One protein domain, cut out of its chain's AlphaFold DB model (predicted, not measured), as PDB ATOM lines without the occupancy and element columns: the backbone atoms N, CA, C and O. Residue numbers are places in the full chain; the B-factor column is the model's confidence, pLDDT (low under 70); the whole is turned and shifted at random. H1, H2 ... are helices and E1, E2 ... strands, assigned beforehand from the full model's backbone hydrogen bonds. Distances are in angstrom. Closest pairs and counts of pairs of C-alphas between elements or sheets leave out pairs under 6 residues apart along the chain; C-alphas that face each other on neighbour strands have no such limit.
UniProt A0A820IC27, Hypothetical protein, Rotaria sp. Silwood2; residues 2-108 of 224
ATOM      1  N   LYS A   2       3.552 -45.143  16.252       39.22
ATOM      2  CA  LYS A   2       4.236 -43.979  15.626       39.22
ATOM      3  C   LYS A   2       4.821 -42.950  16.617       39.22
ATOM      4  O   LYS A   2       5.935 -42.491  16.417       39.22
ATOM      5  N   ARG A   3       4.098 -42.635  17.704       33.56
ATOM      6  CA  ARG A   3       4.566 -41.722  18.771       33.56
ATOM      7  C   ARG A   3       5.734 -42.291  19.579       33.56
ATOM      8  O   ARG A   3       6.694 -41.580  19.823       33.56
ATOM      9  N   ASP A   4       5.667 -43.571  19.938       36.31
ATOM     10  CA  ASP A   4       6.696 -44.230  20.760       36.31
ATOM     11  C   ASP A   4       8.005 -44.453  19.982       36.31
ATOM     12  O   ASP A   4       9.084 -44.509  20.566       36.31
ATOM     13  N   GLU A   5       7.915 -44.586  18.657       38.38
ATOM     14  CA  GLU A   5       9.063 -44.717  17.757       38.38
ATOM     15  C   GLU A   5       9.724 -43.349  17.504       38.38
ATOM     16  O   GLU A   5      10.944 -43.240  17.589       38.38
ATOM     17  N   GLN A   6       8.929 -42.278  17.354       38.22
ATOM     18  CA  GLN A   6       9.422 -40.890  17.327       38.22
ATOM     19  C   GLN A   6      10.025 -40.434  18.670       38.22
ATOM     20  O   GLN A   6      11.050 -39.754  18.670       38.22
ATOM     21  N   GLU A   7       9.466 -40.847  19.814       37.41
ATOM     22  CA  GLU A   7      10.047 -40.607  21.151       37.41
ATOM     23  C   GLU A   7      11.382 -41.340  21.370       37.41
ATOM     24  O   GLU A   7      12.238 -40.877  22.126       37.41
ATOM     25  N   ARG A   8      11.581 -42.503  20.735       33.12
ATOM     26  CA  ARG A   8      12.857 -43.237  20.800       33.12
ATOM     27  C   ARG A   8      13.940 -42.579  19.953       33.12
ATOM     28  O   ARG A   8      15.063 -42.469  20.430       33.12
ATOM     29  N   ILE A   9      13.591 -42.110  18.757       39.31
ATOM     30  CA  ILE A   9      14.512 -41.388  17.866       39.31
ATOM     31  C   ILE A   9      14.932 -40.053  18.509       39.31
ATOM     32  O   ILE A   9      16.119 -39.768  18.627       39.31
ATOM     33  N   THR A  10      13.985 -39.297  19.072       40.59
ATOM     34  CA  THR A  10      14.278 -38.026  19.772       40.59
ATOM     35  C   THR A  10      15.080 -38.194  21.067       40.59
ATOM     36  O   THR A  10      15.902 -37.333  21.386       40.59
ATOM     37  N   LYS A  11      14.935 -39.316  21.792       40.78
ATOM     38  CA  LYS A  11      15.816 -39.651  22.931       40.78
ATOM     39  C   LYS A  11      17.275 -39.871  22.527       40.78
ATOM     40  O   LYS A  11      18.153 -39.645  23.357       40.78
ATOM     41  N   GLU A  12      17.532 -40.318  21.301       36.41
ATOM     42  CA  GLU A  12      18.890 -40.505  20.774       36.41
ATOM     43  C   GLU A  12      19.445 -39.244  20.079       36.41
ATOM     44  O   GLU A  12      20.664 -39.086  19.996       36.41
ATOM     45  N   GLU A  13      18.579 -38.328  19.629       40.53
ATOM     46  CA  GLU A  13      18.945 -37.156  18.811       40.53
ATOM     47  C   GLU A  13      18.967 -35.807  19.551       40.53
ATOM     48  O   GLU A  13      19.403 -34.804  18.979       40.53
ATOM     49  N   GLY A  14      18.569 -35.750  20.824       45.69
ATOM     50  CA  GLY A  14      18.675 -34.528  21.628       45.69
ATOM     51  C   GLY A  14      20.118 -34.013  21.703       45.69
ATOM     52  O   GLY A  14      20.988 -34.728  22.192       45.69
ATOM     53  N   ALA A  15      20.361 -32.790  21.201       52.19
ATOM     54  CA  ALA A  15      21.617 -32.018  21.244       52.19
ATOM     55  C   ALA A  15      22.906 -32.863  21.312       52.19
ATOM     56  O   ALA A  15      23.797 -32.621  22.135       52.19
ATOM     57  N   SER A  16      23.001 -33.893  20.472       56.72
ATOM     58  CA  SER A  16      24.140 -34.799  20.506       56.72
ATOM     59  C   SER A  16      25.362 -34.110  19.881       56.72
ATOM     60  O   SER A  16      25.212 -33.240  19.014       56.72
ATOM     61  N   PRO A  17      26.596 -34.513  20.228       58.97
ATOM     62  CA  PRO A  17      27.793 -34.074  19.509       58.97
ATOM     63  C   PRO A  17      27.688 -34.248  17.982       58.97
ATOM     64  O   PRO A  17      28.250 -33.454  17.227       58.97
ATOM     65  N   LYS A  18      26.898 -35.230  17.514       63.44
ATOM     66  CA  LYS A  18      26.614 -35.460  16.089       63.44
ATOM     67  C   LYS A  18      25.794 -34.324  15.465       63.44
ATOM     68  O   LYS A  18      26.089 -33.926  14.341       63.44
ATOM     69  N   THR A  19      24.823 -33.769  16.190       66.12
ATOM     70  CA  THR A  19      23.988 -32.643  15.733       66.12
ATOM     71  C   THR A  19      24.831 -31.380  15.552       66.12
ATOM     72  O   THR A  19      24.749 -30.718  14.517       66.12
ATOM     73  N   LEU A  20      25.741 -31.101  16.497       69.25
ATOM     74  CA  LEU A  20      26.700 -29.999  16.363       69.25
ATOM     75  C   LEU A  20      27.618 -30.194  15.144       69.25
ATOM     76  O   LEU A  20      27.838 -29.252  14.390       69.25
ATOM     77  N   ASN A  21      28.147 -31.405  14.927       69.25
ATOM     78  CA  ASN A  21      28.986 -31.713  13.758       69.25
ATOM     79  C   ASN A  21      28.245 -31.442  12.446       69.25
ATOM     80  O   ASN A  21      28.793 -30.801  11.551       69.25
ATOM     81  N   LEU A  22      26.985 -31.875  12.353       71.38
ATOM     82  CA  LEU A  22      26.158 -31.661  11.171       71.38
ATOM     83  C   LEU A  22      25.941 -30.166  10.890       71.38
ATOM     84  O   LEU A  22      26.128 -29.735   9.752       71.38
ATOM     85  N   CYS A  23      25.605 -29.378  11.916       71.00
ATOM     86  CA  CYS A  23      25.442 -27.926  11.802       71.00
ATOM     87  C   CYS A  23      26.738 -27.252  11.322       71.00
ATOM     88  O   CYS A  23      26.745 -26.529  10.325       71.00
ATOM     89  N   VAL A  24      27.870 -27.571  11.957       72.19
ATOM     90  CA  VAL A  24      29.182 -27.023  11.580       72.19
ATOM     91  C   VAL A  24      29.540 -27.380  10.132       72.19
ATOM     92  O   VAL A  24      30.011 -26.525   9.384       72.19
ATOM     93  N   ASN A  25      29.268 -28.611   9.693       71.44
ATOM     94  CA  ASN A  25      29.487 -29.021   8.304       71.44
ATOM     95  C   ASN A  25      28.617 -28.252   7.311       71.44
ATOM     96  O   ASN A  25      29.105 -27.895   6.235       71.44
ATOM     97  N   LYS A  26      27.342 -28.001   7.643       72.19
ATOM     98  CA  LYS A  26      26.458 -27.156   6.826       72.19
ATOM     99  C   LYS A  26      27.060 -25.753   6.692       72.19
ATOM    100  O   LYS A  26      27.201 -25.279   5.568       72.19
ATOM    101  N   ILE A  27      27.508 -25.155   7.800       73.19
ATOM    102  CA  ILE A  27      28.135 -23.822   7.822       73.19
ATOM    103  C   ILE A  27      29.407 -23.790   6.969       73.19
ATOM    104  O   ILE A  27      29.540 -22.910   6.126       73.19
ATOM    105  N   ILE A  28      30.325 -24.753   7.124       73.19
ATOM    106  CA  ILE A  28      31.562 -24.799   6.323       73.19
ATOM    107  C   ILE A  28      31.242 -24.919   4.829       73.19
ATOM    108  O   ILE A  28      31.834 -24.214   4.011       73.19
ATOM    109  N   LYS A  29      30.318 -25.815   4.457       71.62
ATOM    110  CA  LYS A  29      29.922 -26.009   3.055       71.62
ATOM    111  C   LYS A  29      29.299 -24.739   2.479       71.62
ATOM    112  O   LYS A  29      29.689 -24.321   1.394       71.62
ATOM    113  N   MET A  30      28.382 -24.116   3.218       70.44
ATOM    114  CA  MET A  30      27.770 -22.845   2.833       70.44
ATOM    115  C   MET A  30      28.817 -21.741   2.696       70.44
ATOM    116  O   MET A  30      28.816 -21.052   1.686       70.44
ATOM    117  N   ASN A  31      29.751 -21.620   3.641       75.06
ATOM    118  CA  ASN A  31      30.820 -20.626   3.584       75.06
ATOM    119  C   ASN A  31      31.700 -20.802   2.340       75.06
ATOM    120  O   ASN A  31      31.915 -19.852   1.598       75.06
ATOM    121  N   ASN A  32      32.156 -22.024   2.059       71.00
ATOM    122  CA  ASN A  32      32.983 -22.289   0.879       71.00
ATOM    123  C   ASN A  32      32.244 -21.961  -0.429       71.00
ATOM    124  O   ASN A  32      32.842 -21.398  -1.345       71.00
ATOM    125  N   ASN A  33      30.946 -22.275  -0.506       69.06
ATOM    126  CA  ASN A  33      30.119 -21.939  -1.664       69.06
ATOM    127  C   ASN A  33      29.905 -20.422  -1.792       69.06
ATOM    128  O   ASN A  33      30.057 -19.875  -2.880       69.06
ATOM    129  N   LEU A  34      29.618 -19.731  -0.686       61.72
ATOM    130  CA  LEU A  34      29.412 -18.280  -0.657       61.72
ATOM    131  C   LEU A  34      30.680 -17.511  -1.033       61.72
ATOM    132  O   LEU A  34      30.612 -16.571  -1.818       61.72
ATOM    133  N   LEU A  35      31.843 -17.919  -0.521       64.62
ATOM    134  CA  LEU A  35      33.129 -17.316  -0.889       64.62
ATOM    135  C   LEU A  35      33.417 -17.480  -2.385       64.62
ATOM    136  O   LEU A  35      33.893 -16.542  -3.031       64.62
ATOM    137  N   PHE A  36      33.069 -18.642  -2.948       65.00
ATOM    138  CA  PHE A  36      33.168 -18.897  -4.382       65.00
ATOM    139  C   PHE A  36      32.226 -17.996  -5.198       65.00
ATOM    140  O   PHE A  36      32.665 -17.373  -6.167       65.00
ATOM    141  N   GLU A  37      30.957 -17.878  -4.800       67.12
ATOM    142  CA  GLU A  37      29.957 -17.048  -5.488       67.12
ATOM    143  C   GLU A  37      30.275 -15.547  -5.412       67.12
ATOM    144  O   GLU A  37      30.201 -14.842  -6.420       67.12
ATOM    145  N   LEU A  38      30.683 -15.061  -4.237       65.12
ATOM    146  CA  LEU A  38      30.968 -13.646  -3.981       65.12
ATOM    147  C   LEU A  38      32.363 -13.205  -4.451       65.12
ATOM    148  O   LEU A  38      32.687 -12.022  -4.353       65.12
ATOM    149  N   ARG A  39      33.193 -14.129  -4.958       67.75
ATOM    150  CA  ARG A  39      34.599 -13.882  -5.340       67.75
ATOM    151  C   ARG A  39      35.412 -13.200  -4.228       67.75
ATOM    152  O   ARG A  39      36.321 -12.419  -4.513       67.75
ATOM    153  N   CYS A  40      35.082 -13.481  -2.968       63.16
ATOM    154  CA  CYS A  40      35.845 -12.990  -1.825       63.16
ATOM    155  C   CYS A  40      37.118 -13.822  -1.655       63.16
ATOM    156  O   CYS A  40      37.078 -15.050  -1.716       63.16
ATOM    157  N   GLN A  41      38.252 -13.148  -1.450       59.16
ATOM    158  CA  GLN A  41      39.535 -13.798  -1.153       59.16
ATOM    159  C   GLN A  41      39.750 -14.020   0.348       59.16
ATOM    160  O   GLN A  41      40.558 -14.869   0.720       59.16
ATOM    161  N   ASP A  42      39.022 -13.289   1.193       64.75
ATOM    162  CA  ASP A  42      39.126 -13.409   2.642       64.75
ATOM    163  C   ASP A  42      38.386 -14.661   3.119       64.75
ATOM    164  O   ASP A  42      37.190 -14.832   2.878       64.75
ATOM    165  N   SER A  43      39.103 -15.561   3.791       73.31
ATOM    166  CA  SER A  43      38.514 -16.737   4.419       73.31
ATOM    167  C   SER A  43      38.015 -16.394   5.822       73.31
ATOM    168  O   SER A  43      38.766 -15.873   6.643       73.31
ATOM    169  N   LEU A  44      36.755 -16.732   6.121       79.88
ATOM    170  CA  LEU A  44      36.232 -16.619   7.484       79.88
ATOM    171  C   LEU A  44      37.006 -17.540   8.432       79.88
ATOM    172  O   LEU A  44      37.153 -18.744   8.179       79.88
ATOM    173  N   LYS A  45      37.449 -16.986   9.558       86.31
ATOM    174  CA  LYS A  45      38.049 -17.723  10.669       86.31
ATOM    175  C   LYS A  45      36.943 -18.364  11.496       86.31
ATOM    176  O   LYS A  45      36.335 -17.733  12.360       86.31
ATOM    177  N   ILE A  46      36.687 -19.636  11.213       87.12
ATOM    178  CA  ILE A  46      35.703 -20.445  11.929       87.12
ATOM    179  C   ILE A  46      36.416 -21.250  13.010       87.12
ATOM    180  O   ILE A  46      37.360 -21.985  12.715       87.12
ATOM    181  N   ILE A  47      35.924 -21.158  14.243       89.56
ATOM    182  CA  ILE A  47      36.397 -21.965  15.366       89.56
ATOM    183  C   ILE A  47      35.249 -22.791  15.915       89.56
ATOM    184  O   ILE A  47      34.200 -22.271  16.291       89.56
ATOM    185  N   ARG A  48      35.471 -24.099  16.007       88.44
ATOM    186  CA  ARG A  48      34.587 -25.021  16.706       88.44
ATOM    187  C   ARG A  48      35.079 -25.197  18.139       88.44
ATOM    188  O   ARG A  48      36.243 -25.519  18.367       88.44
ATOM    189  N   MET A  49      34.165 -25.068  19.093       87.94
ATOM    190  CA  MET A  49      34.401 -25.397  20.494       87.94
ATOM    191  C   MET A  49      33.409 -26.453  20.975       87.94
ATOM    192  O   MET A  49      32.236 -26.459  20.599       87.94
ATOM    193  N   GLY A  50      33.873 -27.349  21.838       82.50
ATOM    194  CA  GLY A  50      33.069 -28.459  22.336       82.50
ATOM    195  C   GLY A  50      33.914 -29.709  22.469       82.50
ATOM    196  O   GLY A  50      35.093 -29.704  22.143       82.50
ATOM    197  N   ARG A  51      33.322 -30.798  22.959       68.88
ATOM    198  CA  ARG A  51      34.025 -32.081  22.927       68.88
ATOM    199  C   ARG A  51      34.123 -32.588  21.490       68.88
ATOM    200  O   ARG A  51      33.176 -32.468  20.710       68.88
ATOM    201  N   ASP A  52      35.230 -33.257  21.200       62.72
ATOM    202  CA  ASP A  52      35.497 -33.941  19.932       62.72
ATOM    203  C   ASP A  52      34.741 -35.280  19.798       62.72
ATOM    204  O   ASP A  52      35.100 -36.148  19.002       62.72
ATOM    205  N   GLU A  53      33.678 -35.483  20.582       58.41
ATOM    206  CA  GLU A  53      32.868 -36.700  20.540       58.41
ATOM    207  C   GLU A  53      32.271 -36.868  19.124       58.41
ATOM    208  O   GLU A  53      31.469 -36.062  18.656       58.41
ATOM    209  N   GLY A  54      32.721 -37.899  18.398       54.66
ATOM    210  CA  GLY A  54      32.338 -38.166  17.004       54.66
ATOM    211  C   GLY A  54      33.203 -37.493  15.927       54.66
ATOM    212  O   GLY A  54      33.022 -37.800  14.749       54.66
ATOM    213  N   LEU A  55      34.169 -36.642  16.296       53.22
ATOM    214  CA  LEU A  55      35.150 -36.081  15.353       53.22
ATOM    215  C   LEU A  55      36.236 -37.083  14.961       53.22
ATOM    216  O   LEU A  55      36.892 -36.902  13.945       53.22
ATOM    217  N   SER A  56      36.416 -38.158  15.725       47.34
ATOM    218  CA  SER A  56      37.375 -39.233  15.450       47.34
ATOM    219  C   SER A  56      36.950 -40.176  14.317       47.34
ATOM    220  O   SER A  56      37.621 -41.178  14.071       47.34
ATOM    221  N   THR A  57      35.867 -39.870  13.592       49.34
ATOM    222  CA  THR A  57      35.578 -40.590  12.352       49.34
ATOM    223  C   THR A  57      36.557 -40.123  11.259       49.34
ATOM    224  O   THR A  57      36.657 -38.924  11.004       49.34
ATOM    225  N   PRO A  58      37.276 -41.033  10.571       51.03
ATOM    226  CA  PRO A  58      38.204 -40.677   9.489       51.03
ATOM    227  C   PRO A  58      37.554 -39.945   8.299       51.03
ATOM    228  O   PRO A  58      38.249 -39.530   7.376       51.03
ATOM    229  N   ASN A  59      36.226 -39.792   8.307       49.94
ATOM    230  CA  ASN A  59      35.436 -39.281   7.198       49.94
ATOM    231  C   ASN A  59      35.274 -37.750   7.192       49.94
ATOM    232  O   ASN A  59      34.862 -37.218   6.165       49.94
ATOM    233  N   GLU A  60      35.609 -37.028   8.272       59.75
ATOM    234  CA  GLU A  60      35.407 -35.565   8.346       59.75
ATOM    235  C   GLU A  60      36.642 -34.783   8.849       59.75
ATOM    236  O   GLU A  60      36.601 -34.108   9.882       59.75
ATOM    237  N   PRO A  61      37.765 -34.808   8.101       64.62
ATOM    238  CA  PRO A  61      39.013 -34.138   8.490       64.62
ATOM    239  C   PRO A  61      38.899 -32.606   8.568       64.62
ATOM    240  O   PRO A  61      39.738 -31.951   9.184       64.62
ATOM    241  N   CYS A  62      37.882 -32.006   7.945       67.56
ATOM    242  CA  CYS A  62      37.642 -30.564   7.993       67.56
ATOM    243  C   CYS A  62      37.193 -30.080   9.379       67.56
ATOM    244  O   CYS A  62      37.628 -29.010   9.799       67.56
ATOM    245  N   LEU A  63      36.386 -30.862  10.106       70.88
ATOM    246  CA  LEU A  63      35.896 -30.478  11.433       70.88
ATOM    247  C   LEU A  63      37.001 -30.496  12.491       70.88
ATOM    248  O   LEU A  63      37.034 -29.622  13.353       70.88
ATOM    249  N   GLN A  64      37.919 -31.461  12.404       75.12
ATOM    250  CA  GLN A  64      39.085 -31.516  13.291       75.12
ATOM    251  C   GLN A  64      39.958 -30.270  13.112       75.12
ATOM    252  O   GLN A  64      40.373 -29.662  14.086       75.12
ATOM    253  N   ARG A  65      40.177 -29.815  11.871       80.50
ATOM    254  CA  ARG A  65      41.041 -28.652  11.588       80.50
ATOM    255  C   ARG A  65      40.550 -27.338  12.190       80.50
ATOM    256  O   ARG A  65      41.373 -26.465  12.436       80.50
ATOM    257  N   ILE A  66      39.244 -27.193  12.398       85.19
ATOM    258  CA  ILE A  66      38.656 -25.994  13.006       85.19
ATOM    259  C   ILE A  66      38.376 -26.161  14.505       85.19
ATOM    260  O   ILE A  66      37.927 -25.211  15.144       85.19
ATOM    261  N   SER A  67      38.607 -27.352  15.074       88.06
ATOM    262  CA  SER A  67      38.494 -27.576  16.517       88.06
ATOM    263  C   SER A  67      39.567 -26.773  17.244       88.06
ATOM    264  O   SER A  67      40.753 -26.849  16.909       88.06
ATOM    265  N   ILE A  68      39.158 -26.001  18.252       89.31
ATOM    266  CA  ILE A  68      40.085 -25.168  19.020       89.31
ATOM    267  C   ILE A  68      41.145 -26.019  19.731       89.31
ATOM    268  O   ILE A  68      42.300 -25.605  19.830       89.31
ATOM    269  N   GLU A  69      40.785 -27.224  20.181       88.50
ATOM    270  CA  GLU A  69      41.717 -28.197  20.750       88.50
ATOM    271  C   GLU A  69      42.794 -28.600  19.733       88.50
ATOM    272  O   GLU A  69      43.983 -28.491  20.034       88.50
ATOM    273  N   THR A  70      42.399 -28.971  18.513       88.81
ATOM    274  CA  THR A  70      43.331 -29.373  17.447       88.81
ATOM    275  C   THR A  70      44.237 -28.224  17.003       88.81
ATOM    276  O   THR A  70      45.436 -28.428  16.810       88.81
ATOM    277  N   ILE A  71      43.703 -27.003  16.886       90.00
ATOM    278  CA  ILE A  71      44.499 -25.811  16.546       90.00
ATOM    279  C   ILE A  71      45.570 -25.569  17.617       90.00
ATOM    280  O   ILE A  71      46.741 -25.358  17.297       90.00
ATOM    281  N   ILE A  72      45.198 -25.643  18.896       91.12
ATOM    282  CA  ILE A  72      46.130 -25.444  20.012       91.12
ATOM    283  C   ILE A  72      47.185 -26.550  20.068       91.12
ATOM    284  O   ILE A  72      48.355 -26.268  20.329       91.12
ATOM    285  N   GLU A  73      46.800 -27.801  19.829       89.38
ATOM    286  CA  GLU A  73      47.749 -28.912  19.751       89.38
ATOM    287  C   GLU A  73      48.753 -28.727  18.617       89.38
ATOM    288  O   GLU A  73      49.946 -28.937  18.834       89.38
ATOM    289  N   HIS A  74      48.298 -28.273  17.449       89.81
ATOM    290  CA  HIS A  74      49.181 -27.958  16.333       89.81
ATOM    291  C   HIS A  74      50.172 -26.843  16.697       89.81
ATOM    292  O   HIS A  74      51.373 -27.027  16.520       89.81
ATOM    293  N   ILE A  75      49.702 -25.751  17.316       90.31
ATOM    294  CA  ILE A  75      50.572 -24.666  17.809       90.31
ATOM    295  C   ILE A  75      51.624 -25.206  18.790       90.31
ATOM    296  O   ILE A  75      52.797 -24.853  18.702       90.31
ATOM    297  N   PHE A  76      51.236 -26.091  19.712       90.62
ATOM    298  CA  PHE A  76      52.179 -26.662  20.675       90.62
ATOM    299  C   PHE A  76      53.188 -27.639  20.070       90.62
ATOM    300  O   PHE A  76      54.263 -27.809  20.646       90.62
ATOM    301  N   ASN A  77      52.851 -28.307  18.969       89.19
ATOM    302  CA  ASN A  77      53.778 -29.209  18.284       89.19
ATOM    303  C   ASN A  77      54.868 -28.433  17.530       89.19
ATOM    304  O   ASN A  77      55.991 -28.922  17.428       89.19
ATOM    305  N   GLU A  78      54.556 -27.219  17.073       88.94
ATOM    306  CA  GLU A  78      55.510 -26.292  16.452       88.94
ATOM    307  C   GLU A  78      56.313 -25.474  17.491       88.94
ATOM    308  O   GLU A  78      57.359 -24.903  17.177       88.94
ATOM    309  N   ASP A  79      55.852 -25.414  18.748       87.19
ATOM    310  CA  ASP A  79      56.506 -24.652  19.815       87.19
ATOM    311  C   ASP A  79      57.872 -25.269  20.211       87.19
ATOM    312  O   ASP A  79      57.964 -26.459  20.551       87.19
ATOM    313  N   PRO A  80      58.952 -24.465  20.309       86.06
ATOM    314  CA  PRO A  80      60.231 -24.931  20.834       86.06
ATOM    315  C   PRO A  80      60.103 -25.437  22.287       86.06
ATOM    316  O   PRO A  80      59.274 -24.928  23.049       86.06
ATOM    317  N   PRO A  81      60.982 -26.356  22.748       81.62
ATOM    318  CA  PRO A  81      60.879 -26.994  24.071       81.62
ATOM    319  C   PRO A  81      60.748 -26.025  25.257       81.62
ATOM    320  O   PRO A  81      60.117 -26.338  26.265       81.62
ATOM    321  N   LEU A  82      61.313 -24.820  25.142       77.94
ATOM    322  CA  LEU A  82      61.243 -23.780  26.173       77.94
ATOM    323  C   LEU A  82      59.819 -23.235  26.390       77.94
ATOM    324  O   LEU A  82      59.486 -22.861  27.517       77.94
ATOM    325  N   LEU A  83      58.981 -23.218  25.348       78.00
ATOM    326  CA  LEU A  83      57.595 -22.733  25.397       78.00
ATOM    327  C   LEU A  83      56.593 -23.803  25.854       78.00
ATOM    328  O   LEU A  83      55.439 -23.484  26.128       78.00
ATOM    329  N   GLN A  84      57.040 -25.051  26.032       74.12
ATOM    330  CA  GLN A  84      56.194 -26.149  26.512       74.12
ATOM    331  C   GLN A  84      55.937 -26.093  28.033       74.12
ATOM    332  O   GLN A  84      55.094 -26.823  28.561       74.12
ATOM    333  N   ARG A  85      56.629 -25.205  28.766       78.50
ATOM    334  CA  ARG A  85      56.387 -24.963  30.198       78.50
ATOM    335  C   ARG A  85      55.026 -24.294  30.411       78.50
ATOM    336  O   ARG A  85      54.620 -23.430  29.644       78.50
ATOM    337  N   ASN A  86      54.332 -24.648  31.495       85.19
ATOM    338  CA  ASN A  86      53.007 -24.102  31.833       85.19
ATOM    339  C   ASN A  86      51.955 -24.268  30.713       85.19
ATOM    340  O   ASN A  86      51.102 -23.391  30.533       85.19
ATOM    341  N   ARG A  87      51.984 -25.407  29.997       86.56
ATOM    342  CA  ARG A  87      51.086 -25.728  28.869       86.56
ATOM    343  C   ARG A  87      49.622 -25.393  29.153       86.56
ATOM    344  O   ARG A  87      48.981 -24.780  28.316       86.56
ATOM    345  N   ALA A  88      49.110 -25.706  30.347       86.81
ATOM    346  CA  ALA A  88      47.720 -25.424  30.719       86.81
ATOM    347  C   ALA A  88      47.377 -23.919  30.717       86.81
ATOM    348  O   ALA A  88      46.383 -23.515  30.118       86.81
ATOM    349  N   LYS A  89      48.217 -23.076  31.334       88.31
ATOM    350  CA  LYS A  89      48.000 -21.618  31.374       88.31
ATOM    351  C   LYS A  89      48.157 -20.996  29.985       88.31
ATOM    352  O   LYS A  89      47.374 -20.129  29.608       88.31
ATOM    353  N   ARG A  90      49.143 -21.461  29.207       88.44
ATOM    354  CA  ARG A  90      49.345 -21.021  27.817       88.44
ATOM    355  C   ARG A  90      48.171 -21.434  26.928       88.44
ATOM    356  O   ARG A  90      47.686 -20.605  26.173       88.44
ATOM    357  N   ALA A  91      47.661 -22.655  27.078       89.12
ATOM    358  CA  ALA A  91      46.492 -23.136  26.349       89.12
ATOM    359  C   ALA A  91      45.257 -22.274  26.636       89.12
ATOM    360  O   ALA A  91      44.540 -21.926  25.709       89.12
ATOM    361  N   GLN A  92      45.029 -21.879  27.894       87.25
ATOM    362  CA  GLN A  92      43.942 -20.955  28.239       87.25
ATOM    363  C   GLN A  92      44.097 -19.595  27.547       87.25
ATOM    364  O   GLN A  92      43.132 -19.103  26.970       87.25
ATOM    365  N   GLY A  93      45.306 -19.021  27.549       87.00
ATOM    366  CA  GLY A  93      45.583 -17.770  26.836       87.00
ATOM    367  C   GLY A  93      45.380 -17.889  25.322       87.00
ATOM    368  O   GLY A  93      44.768 -17.015  24.719       87.00
ATOM    369  N   LEU A  94      45.824 -18.995  24.717       89.75
ATOM    370  CA  LEU A  94      45.599 -19.271  23.296       89.75
ATOM    371  C   LEU A  94      44.111 -19.437  22.978       89.75
ATOM    372  O   LEU A  94      43.656 -18.879  21.990       89.75
ATOM    373  N   LYS A  95      43.337 -20.137  23.824       89.81
ATOM    374  CA  LYS A  95      41.879 -20.253  23.649       89.81
ATOM    375  C   LYS A  95      41.218 -18.882  23.598       89.81
ATOM    376  O   LYS A  95      40.426 -18.634  22.701       89.81
ATOM    377  N   GLN A  96      41.572 -18.006  24.535       87.56
ATOM    378  CA  GLN A  96      41.026 -16.655  24.603       87.56
ATOM    379  C   GLN A  96      41.345 -15.849  23.334       87.56
ATOM    380  O   GLN A  96      40.440 -15.299  22.717       87.56
ATOM    381  N   LEU A  97      42.611 -15.852  22.903       87.50
ATOM    382  CA  LEU A  97      43.046 -15.156  21.686       87.50
ATOM    383  C   LEU A  97      42.337 -15.679  20.434       87.50
ATOM    384  O   LEU A  97      41.880 -14.898  19.610       87.50
ATOM    385  N   LEU A  98      42.220 -16.999  20.314       90.12
ATOM    386  CA  LEU A  98      41.556 -17.639  19.185       90.12
ATOM    387  C   LEU A  98      40.072 -17.255  19.112       90.12
ATOM    388  O   LEU A  98      39.592 -16.936  18.032       90.12
ATOM    389  N   ILE A  99      39.363 -17.235  20.245       89.50
ATOM    390  CA  ILE A  99      37.958 -16.799  20.300       89.50
ATOM    391  C   ILE A  99      37.828 -15.323  19.905       89.50
ATOM    392  O   ILE A  99      36.922 -14.981  19.153       89.50
ATOM    393  N   GLU A 100      38.727 -14.460  20.385       85.62
ATOM    394  CA  GLU A 100      38.721 -13.026  20.059       85.62
ATOM    395  C   GLU A 100      39.026 -12.734  18.583       85.62
ATOM    396  O   GLU A 100      38.555 -11.732  18.048       85.62
ATOM    397  N   GLU A 101      39.833 -13.573  17.930       86.56
ATOM    398  CA  GLU A 101      40.202 -13.414  16.520       86.56
ATOM    399  C   GLU A 101      39.255 -14.120  15.541       86.56
ATOM    400  O   GLU A 101      39.417 -13.953  14.330       86.56
ATOM    401  N   ALA A 102      38.324 -14.940  16.032       88.69
ATOM    402  CA  ALA A 102      37.399 -15.695  15.200       88.69
ATOM    403  C   ALA A 102      36.279 -14.806  14.647       88.69
ATOM    404  O   ALA A 102      35.678 -14.019  15.374       88.69
ATOM    405  N   ASP A 103      35.932 -15.011  13.377       87.56
ATOM    406  CA  ASP A 103      34.746 -14.400  12.769       87.56
ATOM    407  C   ASP A 103      33.477 -15.161  13.173       87.56
ATOM    408  O   ASP A 103      32.408 -14.580  13.355       87.56
ATOM    409  N   ILE A 104      33.592 -16.488  13.310       89.38
ATOM    410  CA  ILE A 104      32.493 -17.376  13.686       89.38
ATOM    411  C   ILE A 104      32.982 -18.354  14.750       89.38
ATOM    412  O   ILE A 104      33.913 -19.128  14.524       89.38
ATOM    413  N   VAL A 105      32.282 -18.384  15.882       91.25
ATOM    414  CA  VAL A 105      32.479 -19.385  16.933       91.25
ATOM    415  C   VAL A 105      31.273 -20.313  16.964       91.25
ATOM    416  O   VAL A 105      30.144 -19.868  17.158       91.25
ATOM    417  N   VAL A 106      31.509 -21.612  16.782       90.44
ATOM    418  CA  VAL A 106      30.458 -22.633  16.771       90.44
ATOM    419  C   VAL A 106      30.610 -23.547  17.976       90.44
ATOM    420  O   VAL A 106      31.656 -24.165  18.172       90.44
ATOM    421  N   CYS A 107      29.562 -23.658  18.786       89.81
ATOM    422  CA  CYS A 107      29.526 -24.531  19.954       89.81
ATOM    423  C   CYS A 107      28.077 -24.870  20.333       89.81
ATOM    424  O   CYS A 107      27.135 -24.344  19.741       89.81
ATOM    425  N   THR A 108      27.878 -25.766  21.303       89.19
ATOM    426  CA  THR A 108      26.542 -25.990  21.877       89.19
ATOM    427  C   THR A 108      26.166 -24.858  22.834       89.19
ATOM    428  O   THR A 108      27.039 -24.273  23.474       89.19
TER     429      THR A 108
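What this domain is: This is residues 2 to 108 of the 224 residues of the protein "Hypothetical protein" of Rotaria sp. Silwood2 (UniProt A0A820IC27). A small sheet of two strands, E1 beside E2, sits in the middle of a loose set of helices, with the long helix H2 to one side, the crossed pair H4 and H6 to the other, and H3 packed on E1. H1 sticks out as a free arm beyond one end of H2, and residues 77 to 83 stick out at the far end of the long axis. The printed part has 107 residues, with six named helices and two named strands in the order H1, H2, E1, H3, H4, H5, H6, E2; the sheet E1, E2 is parallel and the class is mostly helix. The whole is loose, with a radius of gyration of the C-alphas of 17.2 A, and elongated, spanning 61 by 38 by 26 A.

How they stand to each other: Start at H1, residues 2 to 13, which is close to but not clearly touching H2, residues 17 to 38; their closest C-alphas, Glu 13 and Thr 19, are 7.4 A apart, and their lines are about perpendicular at 76 degrees. Residues 21 to 25 of H2 only just touch H3, residues 61 to 66, with 3 pairs of C-alphas within 8 A, the closest being Asn 25 and Leu 63 at 7.3 A. Look next at E1, residues 46 to 48, and its parallel neighbour E2, residues 104 to 106, at 18 degrees; N 47 and O 104 are within hydrogen-bond range at 2.9 A, as are N 106 and O 47 at 2.8 A. The closest C-alphas of E1 and H3 are those of Ile 47 and Ile 66, 5.2 A apart. Farther on, H4, residues 68 to 78, touches H6, residues 87 to 101, at a steep tilt of 60 degrees, opposite ways, closest at the C-alphas of Ile 72 and Ala 91, 6.8 A apart. H5, residues 81 to 84, and H6 meet only through their link. E1, then H3, H4, H5 and H6, then E2 form a strand-helix-strand unit, two parallel neighbour strands with helices between them along the chain. Every O i to N i+4 pair is within hydrogen-bond range in H1, H2, H4 and H6; H3 has 1 of 2, and H5 is too short for such a pair.

Where its parts are: Find C-alpha 2 at (4.236, -43.979, 15.626), where H1 begins its 16.5 A. H2 runs 31.3 A from C-alpha 17 at (27.793, -34.074, 19.509); H4 is 15.7 A and H6 20.6 A long. E2 ends at C-alpha 106, (30.458, -22.633, 16.771).

The domain as a whole: The C-alphas farthest apart are those of Lys 2 and Leu 82, at 61.4 A. The printed part has no cut, and the link from E1 to H3, 12 residues, is long. The mean pLDDT of the printed part is 72.1, with residues 2 to 21, 33 to 42 and 51 to 62 under 70.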